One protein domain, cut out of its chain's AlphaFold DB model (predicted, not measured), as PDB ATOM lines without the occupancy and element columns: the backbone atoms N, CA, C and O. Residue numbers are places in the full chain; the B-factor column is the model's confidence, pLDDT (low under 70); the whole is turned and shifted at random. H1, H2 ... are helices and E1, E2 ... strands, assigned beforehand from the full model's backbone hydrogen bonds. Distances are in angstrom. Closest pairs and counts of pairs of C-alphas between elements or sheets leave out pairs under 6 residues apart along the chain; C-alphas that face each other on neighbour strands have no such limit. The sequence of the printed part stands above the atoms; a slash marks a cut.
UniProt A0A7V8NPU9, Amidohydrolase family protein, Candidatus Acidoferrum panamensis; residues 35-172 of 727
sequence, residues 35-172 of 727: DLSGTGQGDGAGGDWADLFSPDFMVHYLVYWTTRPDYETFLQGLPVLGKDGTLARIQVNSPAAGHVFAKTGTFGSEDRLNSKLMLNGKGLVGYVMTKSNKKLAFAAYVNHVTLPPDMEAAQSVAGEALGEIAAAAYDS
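AT A GLANCE: This is residues 35 to 172 of the 727 residues of the protein "Amidohydrolase family protein" of Candidatus Acidoferrum panamensis (UniProt A0A7V8NPU9). A long, twisted sheet, the antiparallel meander E1 E2 E3, each strand neighbour of the one before, curls round the long helix H3, and H1 covers part of its other face, making three layers. The 138 printed residues hold three named helices and three named strands in the order H1 H2 E1 E2 E3 H3, class mixed. The whole is compact, with a radius of gyration of the C-alphas of 15.4 A and spans of 48 by 37 by 23 A.

HOW THE PARTS SIT: H1, residues 55 to 65, is on the sheet at a height of 8.1 A; its closest C-alphas to E3, residues 135 to 147, are Pro 55 and Ala 139, 5.0 A. H2, residues 71 to 76, only grazes the sheet. E1, residues 100 to 111, and E2, residues 116 to 129, form a hairpin, with N 103 and O 125 within hydrogen-bond range at 2.9 A. E2 and E3 form another, with N 124 and O 140 at 2.8 A. H3, residues 151 to 171, is on the opposite face from H1; its closest C-alphas to E2 are Tyr 170 and Val 128, 6.3 A. In H1, H2 and H3 every O i to N i+4 pair is within hydrogen-bond range.

IN THESE COORDINATES: H1 begins at C-alpha 55 (-28.826, 3.294, 27.769). E1, E2 and E3 measure 32.5, 36.4 and 33.1 A. H3, 29.6 A, ends at C-alpha 171 (-34.537, -15.469, 23.407).

THE WHOLE: The printed part has no cut. The link H2 to E1 is long, 23 residues. pLDDT is under 70 at residues 46, 151 and 153 to 155.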
ATOM      1  N   ASP A  35     -22.438  10.511  21.012       88.94
ATOM      2  CA  ASP A  35     -23.256  11.633  21.489       88.94
ATOM      3  C   ASP A  35     -23.032  11.850  22.988       88.94
ATOM      4  O   ASP A  35     -23.441  11.046  23.826       88.94
ATOM      5  N   LEU A  36     -22.372  12.954  23.330       90.75
ATOM      6  CA  LEU A  36     -22.007  13.237  24.712       90.75
ATOM      7  C   LEU A  36     -23.150  13.810  25.559       90.75
ATOM      8  O   LEU A  36     -22.975  13.969  26.762       90.75
ATOM      9  N   SER A  37     -24.319  14.100  24.978       88.69
ATOM     10  CA  SER A  37     -25.480  14.574  25.748       88.69
ATOM     11  C   SER A  37     -26.057  13.499  26.677       88.69
ATOM     12  O   SER A  37     -26.670  13.816  27.696       88.69
ATOM     13  N   GLY A  38     -25.807  12.226  26.360       85.00
ATOM     14  CA  GLY A  38     -26.258  11.067  27.122       85.00
ATOM     15  C   GLY A  38     -25.297  10.591  28.213       85.00
ATOM     16  O   GLY A  38     -25.471   9.463  28.681       85.00
ATOM     17  N   THR A  39     -24.275  11.373  28.577       90.06
ATOM     18  CA  THR A  39     -23.230  10.992  29.544       90.06
ATOM     19  C   THR A  39     -22.869  12.136  30.497       90.06
ATOM     20  O   THR A  39     -22.849  13.308  30.125       90.06
ATOM     21  N   GLY A  40     -22.550  11.775  31.735       87.94
ATOM     22  CA  GLY A  40     -22.005  12.623  32.780       87.94
ATOM     23  C   GLY A  40     -21.113  11.787  33.693       87.94
ATOM     24  O   GLY A  40     -21.400  10.618  33.952       87.94
ATOM     25  N   GLN A  41     -20.013  12.374  34.161       85.81
ATOM     26  CA  GLN A  41     -19.098  11.734  35.104       85.81
ATOM     27  C   GLN A  41     -18.551  12.801  36.057       85.81
ATOM     28  O   GLN A  41     -18.093  13.852  35.609       85.81
ATOM     29  N   GLY A  42     -18.637  12.549  37.362       82.44
ATOM     30  CA  GLY A  42     -18.269  13.508  38.405       82.44
ATOM     31  C   GLY A  42     -16.821  13.359  38.854       82.44
ATOM     32  O   GLY A  42     -15.987  14.233  38.624       82.44
ATOM     33  N   ASP A  43     -16.507  12.238  39.507       79.81
ATOM     34  CA  ASP A  43     -15.225  12.028  40.198       79.81
ATOM     35  C   ASP A  43     -14.367  10.891  39.602       79.81
ATOM     36  O   ASP A  43     -13.204  10.694  39.982       79.81
ATOM     37  N   GLY A  44     -14.927  10.132  38.652       74.19
ATOM     38  CA  GLY A  44     -14.267   8.988  38.019       74.19
ATOM     39  C   GLY A  44     -14.034   7.796  38.951       74.19
ATOM     40  O   GLY A  44     -13.095   7.007  38.735       74.19
ATOM     41  N   ALA A  45     -14.818   7.692  40.025       72.44
ATOM     42  CA  ALA A  45     -14.862   6.552  40.930       72.44
ATOM     43  C   ALA A  45     -16.108   5.669  40.724       72.44
ATOM     44  O   ALA A  45     -16.049   4.497  41.101       72.44
ATOM     45  N   GLY A  46     -17.164   6.164  40.063       69.31
ATOM     46  CA  GLY A  46     -18.328   5.363  39.656       69.31
ATOM     47  C   GLY A  46     -19.386   5.213  40.751       69.31
ATOM     48  O   GLY A  46     -19.847   4.103  41.025       69.31
ATOM     49  N   GLY A  47     -19.749   6.323  41.386       70.81
ATOM     50  CA  GLY A  47     -20.717   6.401  42.482       70.81
ATOM     51  C   GLY A  47     -21.067   7.834  42.894       70.81
ATOM     52  O   GLY A  47     -21.651   8.025  43.962       70.81
ATOM     53  N   ASP A  48     -20.695   8.826  42.084       79.88
ATOM     54  CA  ASP A  48     -21.131  10.207  42.241       79.88
ATOM     55  C   ASP A  48     -22.522  10.388  41.606       79.88
ATOM     56  O   ASP A  48     -22.893   9.692  40.660       79.88
ATOM     57  N   TRP A  49     -23.315  11.330  42.114       77.31
ATOM     58  CA  TRP A  49     -24.637  11.635  41.555       77.31
ATOM     59  C   TRP A  49     -24.559  12.181  40.119       77.31
ATOM     60  O   TRP A  49     -25.559  12.145  39.404       77.31
ATOM     61  N   ALA A  50     -23.393  12.679  39.705       80.88
ATOM     62  CA  ALA A  50     -23.110  13.129  38.353       80.88
ATOM     63  C   ALA A  50     -22.675  11.996  37.401       80.88
ATOM     64  O   ALA A  50     -22.560  12.256  36.206       80.88
ATOM     65  N   ASP A  51     -22.458  10.764  37.886       83.50
ATOM     66  CA  ASP A  51     -22.084   9.599  37.066       83.50
ATOM     67  C   ASP A  51     -23.316   9.000  36.357       83.50
ATOM     68  O   ASP A  51     -23.842   7.945  36.729       83.50
ATOM     69  N   LEU A  52     -23.813   9.697  35.336       83.81
ATOM     70  CA  LEU A  52     -25.070   9.396  34.654       83.81
ATOM     71  C   LEU A  52     -24.813   8.994  33.203       83.81
ATOM     72  O   LEU A  52     -24.347   9.794  32.403       83.81
ATOM     73  N   PHE A  53     -25.184   7.770  32.837       88.00
ATOM     74  CA  PHE A  53     -25.071   7.278  31.464       88.00
ATOM     75  C   PHE A  53     -26.427   6.782  30.980       88.00
ATOM     76  O   PHE A  53     -27.057   5.940  31.625       88.00
ATOM     77  N   SER A  54     -26.873   7.292  29.836       89.56
ATOM     78  CA  SER A  54     -28.079   6.803  29.174       89.56
ATOM     79  C   SER A  54     -27.851   5.403  28.579       89.56
ATOM     80  O   SER A  54     -26.729   5.076  28.167       89.56
ATOM     81  N   PRO A  55     -28.905   4.567  28.482       90.44
ATOM     82  CA  PRO A  55     -28.826   3.294  27.769       90.44
ATOM     83  C   PRO A  55     -28.331   3.449  26.329       90.44
ATOM     84  O   PRO A  55     -27.490   2.666  25.890       90.44
ATOM     85  N   ASP A  56     -28.806   4.480  25.626       88.31
ATOM     86  CA  ASP A  56     -28.439   4.752  24.238       88.31
ATOM     87  C   ASP A  56     -26.937   5.032  24.078       88.31
ATOM     88  O   ASP A  56     -26.263   4.360  23.290       88.31
ATOM     89  N   PHE A  57     -26.383   5.931  24.903       94.19
ATOM     90  CA  PHE A  57     -24.946   6.208  24.913       94.19
ATOM     91  C   PHE A  57     -24.136   4.927  25.134       94.19
ATOM     92  O   PHE A  57     -23.175   4.663  24.408       94.19
ATOM     93  N   MET A  58     -24.524   4.105  26.115       94.75
ATOM     94  CA  MET A  58     -23.783   2.885  26.433       94.75
ATOM     95  C   MET A  58     -23.847   1.839  25.327       94.75
ATOM     96  O   MET A  58     -22.842   1.177  25.066       94.75
ATOM     97  N   VAL A  59     -24.989   1.685  24.657       95.00
ATOM     98  CA  VAL A  59     -25.103   0.778  23.508       95.00
ATOM     99  C   VAL A  59     -24.181   1.240  22.382       95.00
ATOM    100  O   VAL A  59     -23.390   0.437  21.886       95.00
ATOM    101  N   HIS A  60     -24.186   2.528  22.034       93.50
ATOM    102  CA  HIS A  60     -23.287   3.074  21.015       93.50
ATOM    103  C   HIS A  60     -21.809   2.964  21.411       93.50
ATOM    104  O   HIS A  60     -20.969   2.613  20.580       93.50
ATOM    105  N   TYR A  61     -21.484   3.176  22.687       94.88
ATOM    106  CA  TYR A  61     -20.139   2.985  23.227       94.88
ATOM    107  C   TYR A  61     -19.661   1.530  23.090       94.88
ATOM    108  O   TYR A  61     -18.535   1.277  22.658       94.88
ATOM    109  N   LEU A  62     -20.519   0.553  23.399       95.25
ATOM    110  CA  LEU A  62     -20.220  -0.868  23.210       95.25
ATOM    111  C   LEU A  62     -20.088  -1.233  21.724       95.25
ATOM    112  O   LEU A  62     -19.170  -1.953  21.339       95.25
ATOM    113  N   VAL A  63     -20.952  -0.704  20.857       94.19
ATOM    114  CA  VAL A  63     -20.835  -0.906  19.406       94.19
ATOM    115  C   VAL A  63     -19.507  -0.347  18.896       94.19
ATOM    116  O   VAL A  63     -18.798  -1.045  18.172       94.19
ATOM    117  N   TYR A  64     -19.103   0.847  19.334       94.62
ATOM    118  CA  TYR A  64     -17.787   1.409  19.033       94.62
ATOM    119  C   TYR A  64     -16.651   0.484  19.490       94.62
ATOM    120  O   TYR A  64     -15.713   0.247  18.724       94.62
ATOM    121  N   TRP A  65     -16.747  -0.113  20.683       94.19
ATOM    122  CA  TRP A  65     -15.760  -1.080  21.175       94.19
ATOM    123  C   TRP A  65     -15.542  -2.263  20.236       94.19
ATOM    124  O   TRP A  65     -14.411  -2.727  20.124       94.19
ATOM    125  N   THR A  66     -16.562  -2.717  19.506       93.25
ATOM    126  CA  THR A  66     -16.408  -3.813  18.530       93.25
ATOM    127  C   THR A  66     -15.490  -3.475  17.354       93.25
ATOM    128  O   THR A  66     -14.984  -4.373  16.686       93.25
ATOM    129  N   THR A  67     -15.227  -2.187  17.118       92.81
ATOM    130  CA  THR A  67     -14.317  -1.708  16.064       92.81
ATOM    131  C   THR A  67     -12.858  -1.643  16.523       92.81
ATOM    132  O   THR A  67     -11.956  -1.365  15.728       92.81
ATOM    133  N   ARG A  68     -12.606  -1.869  17.818       93.88
ATOM    134  CA  ARG A  68     -11.296  -1.700  18.438       93.88
ATOM    135  C   ARG A  68     -10.432  -2.958  18.273       93.88
ATOM    136  O   ARG A  68     -10.943  -4.066  18.431       93.88
ATOM    137  N   PRO A  69      -9.113  -2.830  18.020       94.44
ATOM    138  CA  PRO A  69      -8.214  -3.984  17.896       94.44
ATOM    139  C   PRO A  69      -8.169  -4.892  19.138       94.44
ATOM    140  O   PRO A  69      -7.861  -6.074  19.034       94.44
ATOM    141  N   ASP A  70      -8.463  -4.332  20.306       94.19
ATOM    142  CA  ASP A  70      -8.456  -4.968  21.623       94.19
ATOM    143  C   ASP A  70      -9.841  -5.460  22.082       94.19
ATOM    144  O   ASP A  70     -10.001  -5.911  23.216       94.19
ATOM    145  N   TYR A  71     -10.839  -5.437  21.192       94.38
ATOM    146  CA  TYR A  71     -12.210  -5.851  21.488       94.38
ATOM    147  C   TYR A  71     -12.321  -7.248  22.111       94.38
ATOM    148  O   TYR A  71     -13.020  -7.424  23.106       94.38
ATOM    149  N   GLU A  72     -11.630  -8.248  21.559       94.06
ATOM    150  CA  GLU A  72     -11.715  -9.624  22.070       94.06
ATOM    151  C   GLU A  72     -11.198  -9.725  23.511       94.06
ATOM    152  O   GLU A  72     -11.763 -10.444  24.333       94.06
ATOM    153  N   THR A  73     -10.169  -8.947  23.854       95.50
ATOM    154  CA  THR A  73      -9.670  -8.850  25.230       95.50
ATOM    155  C   THR A  73     -10.676  -8.140  26.135       95.50
ATOM    156  O   THR A  73     -10.917  -8.603  27.248       95.50
ATOM    157  N   PHE A  74     -11.302  -7.060  25.656       93.62
ATOM    158  CA  PHE A  74     -12.364  -6.364  26.387       93.62
ATOM    159  C   PHE A  74     -13.552  -7.291  26.680       93.62
ATOM    160  O   PHE A  74     -13.981  -7.392  27.827       93.62
ATOM    161  N   LEU A  75     -14.036  -8.021  25.671       93.81
ATOM    162  CA  LEU A  75     -15.155  -8.955  25.791       93.81
ATOM    163  C   LEU A  75     -14.856 -10.079  26.791       93.81
ATOM    164  O   LEU A  75     -15.690 -10.372  27.643       93.81
ATOM    165  N   GLN A  76     -13.665 -10.681  26.718       92.06
ATOM    166  CA  GLN A  76     -13.237 -11.740  27.643       92.06
ATOM    167  C   GLN A  76     -13.050 -11.247  29.084       92.06
ATOM    168  O   GLN A  76     -13.084 -12.050  30.013       92.06
ATOM    169  N   GLY A  77     -12.845  -9.942  29.280       93.19
ATOM    170  CA  GLY A  77     -12.749  -9.327  30.601       93.19
ATOM    171  C   GLY A  77     -14.099  -9.070  31.278       93.19
ATOM    172  O   GLY A  77     -14.124  -8.725  32.463       93.19
ATOM    173  N   LEU A  78     -15.219  -9.209  30.559       94.38
ATOM    174  CA  LEU A  78     -16.551  -8.997  31.120       94.38
ATOM    175  C   LEU A  78     -17.027 -10.232  31.901       94.38
ATOM    176  O   LEU A  78     -16.876 -11.350  31.411       94.38
ATOM    177  N   PRO A  79     -17.661 -10.041  33.075       94.94
ATOM    178  CA  PRO A  79     -18.312 -11.132  33.784       94.94
ATOM    179  C   PRO A  79     -19.364 -11.840  32.931       94.94
ATOM    180  O   PRO A  79     -20.098 -11.201  32.171       94.94
ATOM    181  N   VAL A  80     -19.481 -13.151  33.114       94.88
ATOM    182  CA  VAL A  80     -20.415 -13.995  32.375       94.88
ATOM    183  C   VAL A  80     -21.576 -14.423  33.269       94.88
ATOM    184  O   VAL A  80     -21.381 -14.979  34.356       94.88
ATOM    185  N   LEU A  81     -22.803 -14.184  32.793       93.12
ATOM    186  CA  LEU A  81     -24.038 -14.506  33.511       93.12
ATOM    187  C   LEU A  81     -24.083 -15.973  33.937       93.12
ATOM    188  O   LEU A  81     -23.836 -16.866  33.127       93.12
ATOM    189  N   GLY A  82     -24.380 -16.208  35.215       90.75
ATOM    190  CA  GLY A  82     -24.454 -17.539  35.809       90.75
ATOM    191  C   GLY A  82     -23.117 -18.285  35.901       90.75
ATOM    192  O   GLY A  82     -23.119 -19.471  36.223       90.75
ATOM    193  N   LYS A  83     -21.980 -17.635  35.607       92.50
ATOM    194  CA  LYS A  83     -20.656 -18.277  35.614       92.50
ATOM    195  C   LYS A  83     -19.652 -17.608  36.543       92.50
ATOM    196  O   LYS A  83     -19.032 -18.307  37.341       92.50
ATOM    197  N   ASP A  84     -19.468 -16.292  36.456       92.38
ATOM    198  CA  ASP A  84     -18.396 -15.621  37.199       92.38
ATOM    199  C   ASP A  84     -18.690 -14.153  37.565       92.38
ATOM    200  O   ASP A  84     -19.756 -13.586  37.304       92.38
ATOM    201  N   GLY A  85     -17.735 -13.558  38.286       88.50
ATOM    202  CA  GLY A  85     -17.783 -12.171  38.731       88.50
ATOM    203  C   GLY A  85     -19.048 -11.834  39.524       88.50
ATOM    204  O   GLY A  85     -19.552 -12.628  40.316       88.50
ATOM    205  N   THR A  86     -19.577 -10.632  39.298       85.00
ATOM    206  CA  THR A  86     -20.809 -10.153  39.949       85.00
ATOM    207  C   THR A  86     -22.076 -10.854  39.455       85.00
ATOM    208  O   THR A  86     -23.146 -10.591  39.989       85.00
ATOM    209  N   LEU A  87     -21.979 -11.704  38.427       88.69
ATOM    210  CA  LEU A  87     -23.121 -12.378  37.810       88.69
ATOM    211  C   LEU A  87     -23.157 -13.888  38.084       88.69
ATOM    212  O   LEU A  87     -24.100 -14.554  37.665       88.69
ATOM    213  N   ALA A  88     -22.180 -14.431  38.816       90.31
ATOM    214  CA  ALA A  88     -22.039 -15.869  39.058       90.31
ATOM    215  C   ALA A  88     -23.275 -16.522  39.701       90.31
ATOM    216  O   ALA A  88     -23.515 -17.708  39.504       90.31
ATOM    217  N   ARG A  89     -24.041 -15.753  40.486       88.69
ATOM    218  CA  ARG A  89     -25.226 -16.218  41.227       88.69
ATOM    219  C   ARG A  89     -26.558 -15.737  40.634       88.69
ATOM    220  O   ARG A  89     -27.584 -15.984  41.246       88.69
ATOM    221  N   ILE A  90     -26.547 -15.061  39.484       87.25
ATOM    222  CA  ILE A  90     -27.739 -14.448  38.876       87.25
ATOM    223  C   ILE A  90     -28.225 -15.313  37.713       87.25
ATOM    224  O   ILE A  90     -27.413 -15.666  36.854       87.25
ATOM    225  N   GLN A  91     -29.525 -15.639  37.671       86.94
ATOM    226  CA  GLN A  91     -30.155 -16.406  36.585       86.94
ATOM    227  C   GLN A  91     -29.391 -17.692  36.198       86.94
ATOM    228  O   GLN A  91     -29.315 -18.063  35.028       86.94
ATOM    229  N   VAL A  92     -28.822 -18.408  37.174       88.81
ATOM    230  CA  VAL A  92     -27.923 -19.563  36.933       88.81
ATOM    231  C   VAL A  92     -28.563 -20.704  36.136       88.81
ATOM    232  O   VAL A  92     -27.865 -21.445  35.452       88.81
ATOM    233  N   ASN A  93     -29.889 -20.837  36.212       89.00
ATOM    234  CA  ASN A  93     -30.657 -21.869  35.510       89.00
ATOM    235  C   ASN A  93     -31.277 -21.365  34.195       89.00
ATOM    236  O   ASN A  93     -31.994 -22.114  33.533       89.00
ATOM    237  N   SER A  94     -31.045 -20.102  33.828       87.38
ATOM    238  CA  SER A  94     -31.576 -19.522  32.599       87.38
ATOM    239  C   SER A  94     -30.855 -20.091  31.372       87.38
ATOM    240  O   SER A  94     -29.632 -20.252  31.405       87.38
ATOM    241  N   PRO A  95     -31.555 -20.319  30.245       86.62
ATOM    242  CA  PRO A  95     -30.926 -20.642  28.964       86.62
ATOM    243  C   PRO A  95     -29.874 -19.619  28.501       86.62
ATOM    244  O   PRO A  95     -29.021 -19.961  27.685       86.62
ATOM    245  N   ALA A  96     -29.930 -18.384  29.009       89.00
ATOM    246  CA  ALA A  96     -28.969 -17.323  28.713       89.00
ATOM    247  C   ALA A  96     -27.687 -17.392  29.566       89.00
ATOM    248  O   ALA A  96     -26.717 -16.676  29.286       89.00
ATOM    249  N   ALA A  97     -27.651 -18.232  30.608       91.62
ATOM    250  CA  ALA A  97     -26.467 -18.410  31.441       91.62
ATOM    251  C   ALA A  97     -25.289 -18.895  30.583       91.62
ATOM    252  O   ALA A  97     -25.383 -19.856  29.822       91.62
ATOM    253  N   GLY A  98     -24.154 -18.208  30.682       92.94
ATOM    254  CA  GLY A  98     -22.996 -18.457  29.831       92.94
ATOM    255  C   GLY A  98     -22.984 -17.739  28.482       92.94
ATOM    256  O   GLY A  98     -21.976 -17.868  27.790       92.94
ATOM    257  N   HIS A  99     -24.044 -17.004  28.130       93.62
ATOM    258  CA  HIS A  99     -24.205 -16.322  26.837       93.62
ATOM    259  C   HIS A  99     -24.321 -14.793  26.948       93.62
ATOM    260  O   HIS A  99     -24.338 -14.100  25.930       93.62
ATOM    261  N   VAL A 100     -24.365 -14.258  28.171       93.88
ATOM    262  CA  VAL A 100     -24.397 -12.819  28.463       93.88
ATOM    263  C   VAL A 100     -23.078 -12.415  29.117       93.88
ATOM    264  O   VAL A 100     -22.712 -12.962  30.156       93.88
ATOM    265  N   PHE A 101     -22.389 -11.451  28.510       95.44
ATOM    266  CA  PHE A 101     -21.084 -10.920  28.904       95.44
ATOM    267  C   PHE A 101     -21.277  -9.463  29.305       95.44
ATOM    268  O   PHE A 101     -21.350  -8.590  28.440       95.44
ATOM    269  N   ALA A 102     -21.435  -9.185  30.596       94.06
ATOM    270  CA  ALA A 102     -21.882  -7.874  31.044       94.06
ATOM    271  C   ALA A 102     -21.278  -7.457  32.382       94.06
ATOM    272  O   ALA A 102     -21.018  -8.264  33.275       94.06
ATOM    273  N   LYS A 103     -21.094  -6.146  32.534       90.75
ATOM    274  CA  LYS A 103     -20.668  -5.532  33.784       90.75
ATOM    275  C   LYS A 103     -21.873  -4.961  34.517       90.75
ATOM    276  O   LYS A 103     -22.820  -4.465  33.911       90.75
ATOM    277  N   THR A 104     -21.811  -5.029  35.843       87.50
ATOM    278  CA  THR A 104     -22.823  -4.436  36.710       87.50
ATOM    279  C   THR A 104     -22.319  -3.165  37.382       87.50
ATOM    280  O   THR A 104     -21.149  -3.083  37.763       87.50
ATOM    281  N   GLY A 105     -23.229  -2.204  37.553       85.06
ATOM    282  CA  GLY A 105     -23.078  -1.036  38.425       85.06
ATOM    283  C   GLY A 105     -24.168  -1.043  39.497       85.06
ATOM    284  O   GLY A 105     -25.275  -1.523  39.235       85.06
ATOM    285  N   THR A 106     -23.856  -0.577  40.707       82.94
ATOM    286  CA  THR A 106     -24.820  -0.465  41.813       82.94
ATOM    287  C   THR A 106     -24.551   0.822  42.577       82.94
ATOM    288  O   THR A 106     -23.458   0.996  43.107       82.94
ATOM    289  N   PHE A 107     -25.566   1.668  42.687       84.25
ATOM    290  CA  PHE A 107     -25.568   2.874  43.493       84.25
ATOM    291  C   PHE A 107     -26.841   2.903  44.337       84.25
ATOM    292  O   PHE A 107     -27.947   2.713  43.827       84.25
ATOM    293  N   GLY A 108     -26.689   3.096  45.643       83.88
ATOM    294  CA  GLY A 108     -27.802   3.077  46.579       83.88
ATOM    295  C   GLY A 108     -27.546   3.972  47.779       83.88
ATOM    296  O   GLY A 108     -26.402   4.212  48.161       83.88
ATOM    297  N   SER A 109     -28.632   4.452  48.365       86.56
ATOM    298  CA  SER A 109     -28.649   5.337  49.520       86.56
ATOM    299  C   SER A 109     -29.545   4.761  50.608       86.56
ATOM    300  O   SER A 109     -30.523   4.059  50.351       86.56
ATOM    301  N   GLU A 110     -29.181   5.024  51.858       87.94
ATOM    302  CA  GLU A 110     -29.964   4.595  53.010       87.94
ATOM    303  C   GLU A 110     -31.168   5.530  53.194       87.94
ATOM    304  O   GLU A 110     -31.006   6.727  53.448       87.94
ATOM    305  N   ASP A 111     -32.381   4.984  53.116       83.50
ATOM    306  CA  ASP A 111     -33.593   5.676  53.541       83.50
ATOM    307  C   ASP A 111     -33.774   5.458  55.046       83.50
ATOM    308  O   ASP A 111     -34.428   4.518  55.512       83.50
ATOM    309  N   ARG A 112     -33.167   6.357  55.820       84.56
ATOM    310  CA  ARG A 112     -33.225   6.327  57.285       84.56
ATOM    311  C   ARG A 112     -34.618   6.592  57.842       84.56
ATOM    312  O   ARG A 112     -34.895   6.161  58.957       84.56
ATOM    313  N   LEU A 113     -35.479   7.293  57.102       85.81
ATOM    314  CA  LEU A 113     -36.838   7.588  57.553       85.81
ATOM    315  C   LEU A 113     -37.675   6.308  57.581       85.81
ATOM    316  O   LEU A 113     -38.369   6.047  58.559       85.81
ATOM    317  N   ASN A 114     -37.565   5.497  56.530       84.69
ATOM    318  CA  ASN A 114     -38.356   4.278  56.382       84.69
ATOM    319  C   ASN A 114     -37.590   2.999  56.753       84.69
ATOM    320  O   ASN A 114     -38.161   1.913  56.675       84.69
ATOM    321  N   SER A 115     -36.322   3.112  57.172       87.19
ATOM    322  CA  SER A 115     -35.424   1.972  57.430       87.19
ATOM    323  C   SER A 115     -35.313   1.031  56.222       87.19
ATOM    324  O   SER A 115     -35.383  -0.192  56.350       87.19
ATOM    325  N   LYS A 116     -35.185   1.619  55.029       86.44
ATOM    326  CA  LYS A 116     -35.099   0.916  53.743       86.44
ATOM    327  C   LYS A 116     -33.825   1.302  52.998       86.44
ATOM    328  O   LYS A 116     -33.144   2.261  53.352       86.44
ATOM    329  N   LEU A 117     -33.511   0.557  51.946       85.12
ATOM    330  CA  LEU A 117     -32.496   0.936  50.972       85.12
ATOM    331  C   LEU A 117     -33.193   1.538  49.749       85.12
ATOM    332  O   LEU A 117     -34.075   0.910  49.166       85.12
ATOM    333  N   MET A 118     -32.784   2.730  49.330       87.62
ATOM    334  CA  MET A 118     -33.140   3.273  48.026       87.62
ATOM    335  C   MET A 118     -32.051   2.880  47.035       87.62
ATOM    336  O   MET A 118     -30.920   3.352  47.115       87.62
ATOM    337  N   LEU A 119     -32.380   2.015  46.084       85.88
ATOM    338  CA  LEU A 119     -31.514   1.720  44.956       85.88
ATOM    339  C   LEU A 119     -31.634   2.868  43.955       85.88
ATOM    340  O   LEU A 119     -32.587   2.941  43.182       85.88
ATOM    341  N   ASN A 120     -30.683   3.795  44.002       82.12
ATOM    342  CA  ASN A 120     -30.657   4.964  43.129       82.12
ATOM    343  C   ASN A 120     -30.324   4.585  41.684       82.12
ATOM    344  O   ASN A 120     -30.869   5.195  40.772       82.12
ATOM    345  N   GLY A 121     -29.506   3.549  41.482       84.94
ATOM    346  CA  GLY A 121     -29.243   3.001  40.159       84.94
ATOM    347  C   GLY A 121     -28.622   1.609  40.191       84.94
ATOM    348  O   GLY A 121     -27.719   1.315  40.975       84.94
ATOM    349  N   LYS A 122     -29.084   0.737  39.302       86.75
ATOM    350  CA  LYS A 122     -28.488  -0.571  39.033       86.75
ATOM    351  C   LYS A 122     -28.403  -0.777  37.535       86.75
ATOM    352  O   LYS A 122     -29.428  -0.860  36.875       86.75
ATOM    353  N   GLY A 123     -27.182  -0.886  37.025       88.56
ATOM    354  CA  GLY A 123     -26.922  -1.146  35.612       88.56
ATOM    355  C   GLY A 123     -26.524  -2.597  35.355       88.56
ATOM    356  O   GLY A 123     -25.805  -3.197  36.167       88.56
ATOM    357  N   LEU A 124     -26.941  -3.123  34.204       91.56
ATOM    358  CA  LEU A 124     -26.398  -4.310  33.547       91.56
ATOM    359  C   LEU A 124     -26.123  -3.954  32.083       91.56
ATOM    360  O   LEU A 124     -27.050  -3.695  31.318       91.56
ATOM    361  N   VAL A 125     -24.844  -3.898  31.713       93.12
ATOM    362  CA  VAL A 125     -24.409  -3.360  30.419       93.12
ATOM    363  C   VAL A 125     -23.352  -4.271  29.808       93.12
ATOM    364  O   VAL A 125     -22.377  -4.626  30.476       93.12
ATOM    365  N   GLY A 126     -23.534  -4.664  28.551       94.94
ATOM    366  CA  GLY A 126     -22.597  -5.546  27.863       94.94
ATOM    367  C   GLY A 126     -23.159  -6.162  26.590       94.94
ATOM    368  O   GLY A 126     -23.922  -5.529  25.865       94.94
ATOM    369  N   TYR A 127     -22.765  -7.402  26.314       95.06
ATOM    370  CA  TYR A 127     -23.156  -8.130  25.112       95.06
ATOM    371  C   TYR A 127     -23.950  -9.390  25.444       95.06
ATOM    372  O   TYR A 127     -23.673 -10.063  26.437       95.06
ATOM    373  N   VAL A 128     -24.885  -9.757  24.572       93.31
ATOM    374  CA  VAL A 128     -25.533 -11.072  24.577       93.31
ATOM    375  C   VAL A 128     -25.306 -11.772  23.242       93.31
ATOM    376  O   VAL A 128     -25.383 -11.157  22.177       93.31
ATOM    377  N   MET A 129     -25.007 -13.066  23.308       91.62
ATOM    378  CA  MET A 129     -24.983 -13.965  22.157       91.62
ATOM    379  C   MET A 129     -26.322 -14.698  22.106       91.62
ATOM    380  O   MET A 129     -26.542 -15.584  22.923       91.62
ATOM    381  N   THR A 130     -27.221 -14.322  21.195       88.06
ATOM    382  CA  THR A 130     -28.575 -14.894  21.091       88.06
ATOM    383  C   THR A 130     -28.554 -16.374  20.701       88.06
ATOM    384  O   THR A 130     -27.557 -16.887  20.184       88.06
ATOM    385  N   LYS A 131     -29.700 -17.058  20.845       84.88
ATOM    386  CA  LYS A 131     -29.890 -18.437  20.345       84.88
ATOM    387  C   LYS A 131     -29.570 -18.600  18.856       84.88
ATOM    388  O   LYS A 131     -29.078 -19.644  18.440       84.88
ATOM    389  N   SER A 132     -29.826 -17.565  18.056       82.38
ATOM    390  CA  SER A 132     -29.526 -17.514  16.619       82.38
ATOM    391  C   SER A 132     -28.079 -17.105  16.306       82.38
ATOM    392  O   SER A 132     -27.751 -16.814  15.158       82.38
ATOM    393  N   ASN A 133     -27.202 -17.098  17.317       83.19
ATOM    394  CA  ASN A 133     -25.790 -16.732  17.226       83.19
ATOM    395  C   ASN A 133     -25.553 -15.282  16.756       83.19
ATOM    396  O   ASN A 133     -24.484 -14.959  16.230       83.19
ATOM    397  N   LYS A 134     -26.539 -14.394  16.952       84.75
ATOM    398  CA  LYS A 134     -26.368 -12.951  16.762       84.75
ATOM    399  C   LYS A 134     -25.793 -12.335  18.031       84.75
ATOM    400  O   LYS A 134     -26.118 -12.742  19.141       84.75
ATOM    401  N   LYS A 135     -24.938 -11.334  17.855       88.31
ATOM    402  CA  LYS A 135     -24.353 -10.571  18.955       88.31
ATOM    403  C   LYS A 135     -25.101  -9.253  19.099       88.31
ATOM    404  O   LYS A 135     -25.180  -8.506  18.129       88.31
ATOM    405  N   LEU A 136     -25.603  -8.961  20.294       90.88
ATOM    406  CA  LEU A 136     -26.267  -7.696  20.605       90.88
ATOM    407  C   LEU A 136     -25.501  -6.975  21.700       90.88
ATOM    408  O   LEU A 136     -25.086  -7.609  22.667       90.88
ATOM    409  N   ALA A 137     -25.335  -5.664  21.554       93.56
ATOM    410  CA  ALA A 137     -24.995  -4.790  22.666       93.56
ATOM    411  C   ALA A 137     -26.293  -4.390  23.377       93.56
ATOM    412  O   ALA A 137     -27.295  -4.113  22.720       93.56
ATOM    413  N   PHE A 138     -26.282  -4.367  24.704       92.88
ATOM    414  CA  PHE A 138     -27.432  -3.952  25.494       92.88
ATOM    415  C   PHE A 138     -26.988  -3.167  26.726       92.88
ATOM    416  O   PHE A 138     -25.892  -3.367  27.262       92.88
ATOM    417  N   ALA A 139     -27.874  -2.294  27.190       92.62
ATOM    418  CA  ALA A 139     -27.724  -1.565  28.432       92.62
ATOM    419  C   ALA A 139     -29.093  -1.475  29.112       92.62
ATOM    420  O   ALA A 139     -30.049  -0.978  28.524       92.62
ATOM    421  N   ALA A 140     -29.194  -1.987  30.334       90.62
ATOM    422  CA  ALA A 140     -30.420  -1.977  31.118       90.62
ATOM    423  C   ALA A 140     -30.153  -1.364  32.493       90.62
ATOM    424  O   ALA A 140     -29.139  -1.669  33.128       90.62
ATOM    425  N   TYR A 141     -31.070  -0.508  32.944       88.00
ATOM    426  CA  TYR A 141     -30.949   0.226  34.199       88.00
ATOM    427  C   TYR A 141     -32.238   0.143  35.007       88.00
ATOM    428  O   TYR A 141     -33.331   0.254  34.462       88.00
ATOM    429  N   VAL A 142     -32.092  -0.014  36.318       85.25
ATOM    430  CA  VAL A 142     -33.173   0.070  37.301       85.25
ATOM    431  C   VAL A 142     -32.832   1.197  38.264       85.25
ATOM    432  O   VAL A 142     -31.825   1.114  38.967       85.25
ATOM    433  N   ASN A 143     -33.662   2.237  38.300       86.50
ATOM    434  CA  ASN A 143     -33.415   3.444  39.088       86.50
ATOM    435  C   ASN A 143     -34.560   3.699  40.073       86.50
ATOM    436  O   ASN A 143     -35.713   3.380  39.793       86.50
ATOM    437  N   HIS A 144     -34.227   4.308  41.212       85.44
ATOM    438  CA  HIS A 144     -35.167   4.749  42.251       85.44
ATOM    439  C   HIS A 144     -36.118   3.663  42.778       85.44
ATOM    440  O   HIS A 144     -37.305   3.905  43.001       85.44
ATOM    441  N   VAL A 145     -35.588   2.462  43.020       83.19
ATOM    442  CA  VAL A 145     -36.367   1.351  43.583       83.19
ATOM    443  C   VAL A 145     -36.127   1.241  45.080       83.19
ATOM    444  O   VAL A 145     -34.996   1.131  45.549       83.19
ATOM    445  N   THR A 146     -37.212   1.230  45.845       82.38
ATOM    446  CA  THR A 146     -37.158   1.052  47.297       82.38
ATOM    447  C   THR A 146     -37.115  -0.435  47.650       82.38
ATOM    448  O   THR A 146     -37.988  -1.197  47.240       82.38
ATOM    449  N   LEU A 147     -36.129  -0.844  48.447       81.62
ATOM    450  CA  LEU A 147     -35.850  -2.234  48.807       81.62
ATOM    451  C   LEU A 147     -35.703  -2.402  50.330       81.62
ATOM    452  O   LEU A 147     -35.469  -1.422  51.046       81.62
ATOM    453  N   PRO A 148     -35.832  -3.633  50.861       80.69
ATOM    454  CA  PRO A 148     -35.413  -3.935  52.229       80.69
ATOM    455  C   PRO A 148     -33.956  -3.487  52.475       80.69
ATOM    456  O   PRO A 148     -33.178  -3.431  51.525       80.69
ATOM    457  N   PRO A 149     -33.550  -3.191  53.723       76.81
ATOM    458  CA  PRO A 149     -32.247  -2.586  54.046       76.81
ATOM    459  C   PRO A 149     -31.018  -3.481  53.775       76.81
ATOM    460  O   PRO A 149     -29.898  -3.121  54.126       76.81
ATOM    461  N   ASP A 150     -31.205  -4.648  53.161       77.12
ATOM    462  CA  ASP A 150     -30.154  -5.608  52.850       77.12
ATOM    463  C   ASP A 150     -29.605  -5.390  51.426       77.12
ATOM    464  O   ASP A 150     -30.279  -5.634  50.422       77.12
ATOM    465  N   MET A 151     -28.347  -4.946  51.342       66.31
ATOM    466  CA  MET A 151     -27.634  -4.730  50.080       66.31
ATOM    467  C   MET A 151     -27.417  -6.021  49.276       66.31
ATOM    468  O   MET A 151     -27.352  -5.954  48.048       66.31
ATOM    469  N   GLU A 152     -27.317  -7.191  49.918       70.44
ATOM    470  CA  GLU A 152     -27.187  -8.469  49.202       70.44
ATOM    471  C   GLU A 152     -28.533  -8.868  48.577       70.44
ATOM    472  O   GLU A 152     -28.584  -9.255  47.407       70.44
ATOM    473  N   ALA A 153     -29.641  -8.648  49.293       65.81
ATOM    474  CA  ALA A 153     -30.987  -8.800  48.744       65.81
ATOM    475  C   ALA A 153     -31.246  -7.835  47.576       65.81
ATOM    476  O   ALA A 153     -31.834  -8.232  46.571       65.81
ATOM    477  N   ALA A 154     -30.759  -6.594  47.656       65.38
ATOM    478  CA  ALA A 154     -30.892  -5.624  46.573       65.38
ATOM    479  C   ALA A 154     -30.108  -6.011  45.311       65.38
ATOM    480  O   ALA A 154     -30.607  -5.853  44.195       65.38
ATOM    481  N   GLN A 155     -28.902  -6.563  45.480       67.81
ATOM    482  CA  GLN A 155     -28.137  -7.135  44.371       67.81
ATOM    483  C   GLN A 155     -28.835  -8.345  43.754       67.81
ATOM    484  O   GLN A 155     -28.794  -8.489  42.535       67.81
ATOM    485  N   SER A 156     -29.480  -9.177  44.572       72.75
ATOM    486  CA  SER A 156     -30.218 -10.351  44.110       72.75
ATOM    487  C   SER A 156     -31.483  -9.957  43.347       72.75
ATOM    488  O   SER A 156     -31.592 -10.269  42.173       72.75
ATOM    489  N   VAL A 157     -32.397  -9.174  43.931       72.88
ATOM    490  CA  VAL A 157     -33.683  -8.833  43.287       72.88
ATOM    491  C   VAL A 157     -33.486  -8.033  41.997       72.88
ATOM    492  O   VAL A 157     -34.025  -8.396  40.954       72.88
ATOM    493  N   ALA A 158     -32.686  -6.962  42.040       72.94
ATOM    494  CA  ALA A 158     -32.431  -6.161  40.844       72.94
ATOM    495  C   ALA A 158     -31.528  -6.899  39.844       72.94
ATOM    496  O   ALA A 158     -31.659  -6.706  38.638       72.94
ATOM    497  N   GLY A 159     -30.618  -7.748  40.331       78.56
ATOM    498  CA  GLY A 159     -29.786  -8.603  39.490       78.56
ATOM    499  C   GLY A 159     -30.605  -9.645  38.737       78.56
ATOM    500  O   GLY A 159     -30.415  -9.783  37.536       78.56
ATOM    501  N   GLU A 160     -31.537 -10.321  39.406       82.81
ATOM    502  CA  GLU A 160     -32.447 -11.293  38.797       82.81
ATOM    503  C   GLU A 160     -33.348 -10.618  37.761       82.81
ATOM    504  O   GLU A 160     -33.385 -11.078  36.628       82.81
ATOM    505  N   ALA A 161     -33.963  -9.472  38.078       78.50
ATOM    506  CA  ALA A 161     -34.790  -8.729  37.120       78.50
ATOM    507  C   ALA A 161     -34.001  -8.288  35.870       78.50
ATOM    508  O   ALA A 161     -34.450  -8.461  34.738       78.50
ATOM    509  N   LEU A 162     -32.788  -7.754  36.050       80.00
ATOM    510  CA  LEU A 162     -31.909  -7.406  34.927       80.00
ATOM    511  C   LEU A 162     -31.437  -8.654  34.161       80.00
ATOM    512  O   LEU A 162     -31.277  -8.613  32.941       80.00
ATOM    513  N   GLY A 163     -31.235  -9.768  34.861       79.81
ATOM    514  CA  GLY A 163     -30.922 -11.061  34.272       79.81
ATOM    515  C   GLY A 163     -32.077 -11.623  33.438       79.81
ATOM    516  O   GLY A 163     -31.824 -12.174  32.372       79.81
ATOM    517  N   GLU A 164     -33.326 -11.446  33.869       84.00
ATOM    518  CA  GLU A 164     -34.522 -11.812  33.101       84.00
ATOM    519  C   GLU A 164     -34.637 -10.980  31.822       84.00
ATOM    520  O   GLU A 164     -34.894 -11.533  30.755       84.00
ATOM    521  N   ILE A 165     -34.356  -9.674  31.891       80.81
ATOM    522  CA  ILE A 165     -34.285  -8.811  30.699       80.81
ATOM    523  C   ILE A 165     -33.207  -9.325  29.732       80.81
ATOM    524  O   ILE A 165     -33.450  -9.441  28.529       80.81
ATOM    525  N   ALA A 166     -32.028  -9.690  30.243       81.00
ATOM    526  CA  ALA A 166     -30.967 -10.268  29.421       81.00
ATOM    527  C   ALA A 166     -31.352 -11.648  28.846       81.00
ATOM    528  O   ALA A 166     -30.987 -11.968  27.715       81.00
ATOM    529  N   ALA A 167     -32.120 -12.452  29.587       82.00
ATOM    530  CA  ALA A 167     -32.651 -13.727  29.115       82.00
ATOM    531  C   ALA A 167     -33.703 -13.542  28.011       82.00
ATOM    532  O   ALA A 167     -33.660 -14.245  27.002       82.00
ATOM    533  N   ALA A 168     -34.577 -12.543  28.135       81.12
ATOM    534  CA  ALA A 168     -35.502 -12.161  27.075       81.12
ATOM    535  C   ALA A 168     -34.751 -11.690  25.816       81.12
ATOM    536  O   ALA A 168     -35.114 -12.061  24.701       81.12
ATOM    537  N   ALA A 169     -33.655 -10.940  25.978       81.44
ATOM    538  CA  ALA A 169     -32.795 -10.549  24.862       81.44
ATOM    539  C   ALA A 169     -32.096 -11.756  24.203       81.44
ATOM    540  O   ALA A 169     -31.975 -11.802  22.982       81.44
ATOM    541  N   TYR A 170     -31.676 -12.760  24.976       84.12
ATOM    542  CA  TYR A 170     -31.132 -14.018  24.445       84.12
ATOM    543  C   TYR A 170     -32.151 -14.800  23.603       84.12
ATOM    544  O   TYR A 170     -31.798 -15.352  22.553       84.12
ATOM    545  N   ASP A 171     -33.404 -14.815  24.061       79.75
ATOM    546  CA  ASP A 171     -34.537 -15.469  23.407       79.75
ATOM    547  C   ASP A 171     -35.110 -14.671  22.230       79.75
ATOM    548  O   ASP A 171     -35.950 -15.196  21.495       79.75
ATOM    549  N   SER A 172     -34.648 -13.435  22.011       72.31
ATOM    550  CA  SER A 172     -35.107 -12.613  20.896       72.31
ATOM    551  C   SER A 172     -34.781 -13.281  19.554       72.31
ATOM    552  O   SER A 172     -33.621 -13.446  19.156       72.31
TER     553      SER A 172